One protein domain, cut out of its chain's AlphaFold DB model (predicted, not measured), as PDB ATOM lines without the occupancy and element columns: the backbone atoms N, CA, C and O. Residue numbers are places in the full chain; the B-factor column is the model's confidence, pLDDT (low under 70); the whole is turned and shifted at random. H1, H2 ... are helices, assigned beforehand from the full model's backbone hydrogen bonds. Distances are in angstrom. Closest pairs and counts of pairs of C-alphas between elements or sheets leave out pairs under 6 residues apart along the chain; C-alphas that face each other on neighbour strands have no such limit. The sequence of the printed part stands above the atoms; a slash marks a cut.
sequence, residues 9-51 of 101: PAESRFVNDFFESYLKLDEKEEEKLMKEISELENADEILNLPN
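Overview. This is residues 9 to 51 of the 101 residues of an uncharacterized protein of Virgibacillus phasianinus (UniProt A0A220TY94). What is the shape? It is a flat, open frame: H1 makes one side and H2 the side across a gap, with short H3 at the corner beyond H2 and residues 48 to 51 folding back toward H1. What builds it? The printed part has 43 residues with three named helices in the order H1, H2, H3, no named strand, and is all helix. It is only just compact, close to loose, with a radius of gyration of the C-alphas of 10.9 A and spans of 26 by 25 by 11 A.

Along the chain. Where is the longest helix? H1, residues 9 to 22, measures 20.5 A from C-alpha 9 at (34.208, 153.476, 22.779). Where are the others? H2, residues 27 to 38, measures 16.4 A; H3, residues 43 to 47, measures 6.2 A and ends at (35.710, 152.047, 9.805).

Arrangement. What does H1 meet? H1 is apart from H2 and from H3. And H2 with H3? They are close but not clearly touching; their closest C-alphas, of Ile 37 and Ala 43, are 5.6 A apart. Are the backbones regular in their pairs? Each O i to N i+4 pair is within hydrogen-bond range in H2 and H3, and 9 of 10 are in H1.

Size, cuts and confidence. How large is it? The two C-alphas farthest apart, of Ala 10 and Lys 28, are 28.9 A apart. Are there cuts or long links? The printed part has no cut, and both links are tight. Where is confidence low? Residues 50 to 51 have pLDDT under 70.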
ATOM      1  N   PRO A   9      33.154 153.234  23.770       71.81
ATOM      2  CA  PRO A   9      34.208 153.476  22.779       71.81
ATOM      3  C   PRO A   9      35.627 153.084  23.229       71.81
ATOM      4  O   PRO A   9      36.445 152.679  22.404       71.81
ATOM      5  N   ALA A  10      35.932 153.179  24.528       72.75
ATOM      6  CA  ALA A  10      37.241 152.810  25.064       72.75
ATOM      7  C   ALA A  10      37.433 151.284  25.125       72.75
ATOM      8  O   ALA A  10      38.500 150.780  24.781       72.75
ATOM      9  N   GLU A  11      36.396 150.548  25.516       76.25
ATOM     10  CA  GLU A  11      36.376 149.083  25.516       76.25
ATOM     11  C   GLU A  11      36.453 148.522  24.092       76.25
ATOM     12  O   GLU A  11      37.251 147.622  23.835       76.25
ATOM     13  N   SER A  12      35.710 149.102  23.144       73.31
ATOM     14  CA  SER A  12      35.799 148.751  21.719       73.31
ATOM     15  C   SER A  12      37.216 148.918  21.178       73.31
ATOM     16  O   SER A  12      37.716 148.035  20.481       73.31
ATOM     17  N   ARG A  13      37.892 150.012  21.549       73.81
ATOM     18  CA  ARG A  13      39.291 150.248  21.183       73.81
ATOM     19  C   ARG A  13      40.224 149.203  21.784       73.81
ATOM     20  O   ARG A  13      41.009 148.616  21.054       73.81
ATOM     21  N   PHE A  14      40.111 148.933  23.083       78.88
ATOM     22  CA  PHE A  14      40.957 147.945  23.753       78.88
ATOM     23  C   PHE A  14      40.821 146.555  23.128       78.88
ATOM     24  O   PHE A  14      41.813 145.861  22.908       78.88
ATOM     25  N   VAL A  15      39.591 146.143  22.822       78.81
ATOM     26  CA  VAL A  15      39.366 144.841  22.206       78.81
ATOM     27  C   VAL A  15      39.864 144.831  20.755       78.81
ATOM     28  O   VAL A  15      40.455 143.832  20.352       78.81
ATOM     29  N   ASN A  16      39.717 145.925  19.997       76.88
ATOM     30  CA  ASN A  16      40.323 146.049  18.667       76.88
ATOM     31  C   ASN A  16      41.855 145.912  18.727       76.88
ATOM     32  O   ASN A  16      42.409 145.052  18.049       76.88
ATOM     33  N   ASP A  17      42.522 146.661  19.610       76.88
ATOM     34  CA  ASP A  17      43.977 146.601  19.807       76.88
ATOM     35  C   ASP A  17      44.436 145.178  20.192       76.88
ATOM     36  O   ASP A  17      45.445 144.670  19.692       76.88
ATOM     37  N   PHE A  18      43.669 144.494  21.051       80.62
ATOM     38  CA  PHE A  18      43.916 143.095  21.397       80.62
ATOM     39  C   PHE A  18      43.802 142.187  20.168       80.62
ATOM     40  O   PHE A  18      44.726 141.416  19.902       80.62
ATOM     41  N   PHE A  19      42.722 142.286  19.388       77.94
ATOM     42  CA  PHE A  19      42.555 141.487  18.171       77.94
ATOM     43  C   PHE A  19      43.668 141.746  17.158       77.94
ATOM     44  O   PHE A  19      44.202 140.780  16.618       77.94
ATOM     45  N   GLU A  20      44.085 142.995  16.949       76.00
ATOM     46  CA  GLU A  20      45.175 143.335  16.027       76.00
ATOM     47  C   GLU A  20      46.515 142.691  16.416       76.00
ATOM     48  O   GLU A  20      47.318 142.345  15.544       76.00
ATOM     49  N   SER A  21      46.759 142.467  17.711       79.06
ATOM     50  CA  SER A  21      47.986 141.807  18.173       79.06
ATOM     51  C   SER A  21      48.063 140.320  17.790       79.06
ATOM     52  O   SER A  21      49.162 139.804  17.559       79.06
ATOM     53  N   TYR A  22      46.915 139.645  17.661       78.06
ATOM     54  CA  TYR A  22      46.829 138.214  17.336       78.06
ATOM     55  C   TYR A  22      46.426 137.944  15.884       78.06
ATOM     56  O   TYR A  22      46.859 136.948  15.304       78.06
ATOM     57  N   LEU A  23      45.619 138.817  15.283       77.56
ATOM     58  CA  LEU A  23      45.054 138.652  13.950       77.56
ATOM     59  C   LEU A  23      45.819 139.512  12.939       77.56
ATOM     60  O   LEU A  23      45.396 140.597  12.539       77.56
ATOM     61  N   LYS A  24      46.974 139.003  12.512       79.19
ATOM     62  CA  LYS A  24      47.747 139.596  11.418       79.19
ATOM     63  C   LYS A  24      47.221 139.082  10.086       79.19
ATOM     64  O   LYS A  24      47.642 138.025   9.634       79.19
ATOM     65  N   LEU A  25      46.312 139.846   9.496       80.38
ATOM     66  CA  LEU A  25      45.780 139.557   8.169       80.38
ATOM     67  C   LEU A  25      46.824 139.841   7.091       80.38
ATOM     68  O   LEU A  25      47.537 140.851   7.159       80.38
ATOM     69  N   ASP A  26      46.889 138.961   6.097       83.25
ATOM     70  CA  ASP A  26      47.566 139.254   4.839       83.25
ATOM     71  C   ASP A  26      46.730 140.198   3.951       83.25
ATOM     72  O   ASP A  26      45.606 140.574   4.285       83.25
ATOM     73  N   GLU A  27      47.281 140.621   2.809       79.75
ATOM     74  CA  GLU A  27      46.591 141.575   1.930       79.75
ATOM     75  C   GLU A  27      45.257 141.056   1.380       79.75
ATOM     76  O   GLU A  27      44.325 141.841   1.210       79.75
ATOM     77  N   LYS A  28      45.151 139.754   1.094       84.50
ATOM     78  CA  LYS A  28      43.935 139.151   0.533       84.50
ATOM     79  C   LYS A  28      42.870 138.987   1.604       84.50
ATOM     80  O   LYS A  28      41.687 139.181   1.335       84.50
ATOM     81  N   GLU A  29      43.284 138.606   2.805       84.56
ATOM     82  CA  GLU A  29      42.403 138.495   3.962       84.56
ATOM     83  C   GLU A  29      41.875 139.869   4.387       84.56
ATOM     84  O   GLU A  29      40.682 140.002   4.652       84.56
ATOM     85  N   GLU A  30      42.730 140.897   4.378       80.31
ATOM     86  CA  GLU A  30      42.362 142.293   4.635       80.31
ATOM     87  C   GLU A  30      41.365 142.799   3.580       80.31
ATOM     88  O   GLU A  30      40.320 143.339   3.932       80.31
ATOM     89  N   GLU A  31      41.610 142.549   2.289       83.12
ATOM     90  CA  GLU A  31      40.685 142.924   1.210       83.12
ATOM     91  C   GLU A  31      39.322 142.226   1.343       83.12
ATOM     92  O   GLU A  31      38.273 142.859   1.203       83.12
ATOM     93  N   LYS A  32      39.323 140.927   1.663       85.94
ATOM     94  CA  LYS A  32      38.094 140.159   1.881       85.94
ATOM     95  C   LYS A  32      37.314 140.682   3.087       85.94
ATOM     96  O   LYS A  32      36.105 140.871   2.979       85.94
ATOM     97  N   LEU A  33      37.995 140.947   4.201       83.25
ATOM     98  CA  LEU A  33      37.384 141.508   5.402       83.25
ATOM     99  C   LEU A  33      36.768 142.882   5.116       83.25
ATOM    100  O   LEU A  33      35.629 143.125   5.496       83.25
ATOM    101  N   MET A  34      37.481 143.760   4.410       79.88
ATOM    102  CA  MET A  34      36.970 145.087   4.054       79.88
ATOM    103  C   MET A  34      35.741 145.003   3.151       79.88
ATOM    104  O   MET A  34      34.795 145.770   3.325       79.88
ATOM    105  N   LYS A  35      35.718 144.041   2.223       86.25
ATOM    106  CA  LYS A  35      34.535 143.774   1.405       86.25
ATOM    107  C   LYS A  35      33.351 143.327   2.262       86.25
ATOM    108  O   LYS A  35      32.269 143.884   2.119       86.25
ATOM    109  N   GLU A  36      33.560 142.387   3.181       86.56
ATOM    110  CA  GLU A  36      32.514 141.935   4.108       86.56
ATOM    111  C   GLU A  36      32.017 143.079   5.010       86.56
ATOM    112  O   GLU A  36      30.814 143.222   5.195       86.56
ATOM    113  N   ILE A  37      32.912 143.941   5.512       83.12
ATOM    114  CA  ILE A  37      32.550 145.123   6.313       83.12
ATOM    115  C   ILE A  37      31.713 146.107   5.493       83.12
ATOM    116  O   ILE A  37      30.735 146.636   6.012       83.12
ATOM    117  N   SER A  38      32.057 146.332   4.222       83.00
ATOM    118  CA  SER A  38      31.328 147.265   3.350       83.00
ATOM    119  C   SER A  38      29.882 146.849   3.061       83.00
ATOM    120  O   SER A  38      29.068 147.685   2.681       83.00
ATOM    121  N   GLU A  39      29.558 145.568   3.251       87.56
ATOM    122  CA  GLU A  39      28.209 145.022   3.079       87.56
ATOM    123  C   GLU A  39      27.358 145.133   4.364       87.56
ATOM    124  O   GLU A  39      26.166 144.822   4.339       87.56
ATOM    125  N   LEU A  40      27.936 145.581   5.486       83.69
ATOM    126  CA  LEU A  40      27.225 145.766   6.755       83.69
ATOM    127  C   LEU A  40      26.531 147.134   6.822       83.69
ATOM    128  O   LEU A  40      27.083 148.149   6.409       83.69
ATOM    129  N   GLU A  41      25.347 147.184   7.440       80.19
ATOM    130  CA  GLU A  41      24.587 148.435   7.635       80.19
ATOM    131  C   GLU A  41      25.331 149.469   8.496       80.19
ATOM    132  O   GLU A  41      25.119 150.668   8.355       80.19
ATOM    133  N   ASN A  42      26.221 149.011   9.376       77.19
ATOM    134  CA  ASN A  42      26.989 149.828  10.311       77.19
ATOM    135  C   ASN A  42      28.483 149.914   9.936       77.19
ATOM    136  O   ASN A  42      29.339 150.057  10.811       77.19
ATOM    137  N   ALA A  43      28.808 149.796   8.643       78.31
ATOM    138  CA  ALA A  43      30.181 149.844   8.139       78.31
ATOM    139  C   ALA A  43      30.948 151.084   8.632       78.31
ATOM    140  O   ALA A  43      32.089 150.963   9.075       78.31
ATOM    141  N   ASP A  44      30.301 152.252   8.635       75.75
ATOM    142  CA  ASP A  44      30.913 153.514   9.059       75.75
ATOM    143  C   ASP A  44      31.392 153.473  10.517       75.75
ATOM    144  O   ASP A  44      32.462 153.984  10.837       75.75
ATOM    145  N   GLU A  45      30.652 152.827  11.419       75.81
ATOM    146  CA  GLU A  45      31.054 152.706  12.826       75.81
ATOM    147  C   GLU A  45      32.301 151.828  12.991       75.81
ATOM    148  O   GLU A  45      33.149 152.109  13.834       75.81
ATOM    149  N   ILE A  46      32.434 150.789  12.160       72.75
ATOM    150  CA  ILE A  46      33.586 149.879  12.159       72.75
ATOM    151  C   ILE A  46      34.815 150.575  11.570       72.75
ATOM    152  O   ILE A  46      35.910 150.456  12.117       72.75
ATOM    153  N   LEU A  47      34.635 151.316  10.475       72.62
ATOM    154  CA  LEU A  47      35.710 152.047   9.805       72.62
ATOM    155  C   LEU A  47      36.261 153.191  10.664       72.62
ATOM    156  O   LEU A  47      37.452 153.475  10.589       72.62
ATOM    157  N   ASN A  48      35.419 153.803  11.500       70.94
ATOM    158  CA  ASN A  48      35.808 154.871  12.423       70.94
ATOM    159  C   ASN A  48      36.502 154.372  13.702       70.94
ATOM    160  O   ASN A  48      36.941 155.190  14.518       70.94
ATOM    161  N   LEU A  49      36.607 153.055  13.917       72.19
ATOM    162  CA  LEU A  49      37.458 152.542  14.986       72.19
ATOM    163  C   LEU A  49      38.911 152.928  14.676       72.19
ATOM    164  O   LEU A  49      39.342 152.741  13.541       72.19
ATOM    165  N   PRO A  50      39.683 153.435  15.654       61.84
ATOM    166  CA  PRO A  50      41.109 153.652  15.465       61.84
ATOM    167  C   PRO A  50      41.756 152.289  15.212       61.84
ATOM    168  O   PRO A  50      41.950 151.509  16.143       61.84
ATOM    169  N   ASN A  51      42.006 151.993  13.941       65.94
ATOM    170  CA  ASN A  51      42.504 150.715  13.460       65.94
ATOM    171  C   ASN A  51      43.821 150.940  12.710       65.94
ATOM    172  O   ASN A  51      44.041 151.983  12.092       65.94
TER     173      ASN A  51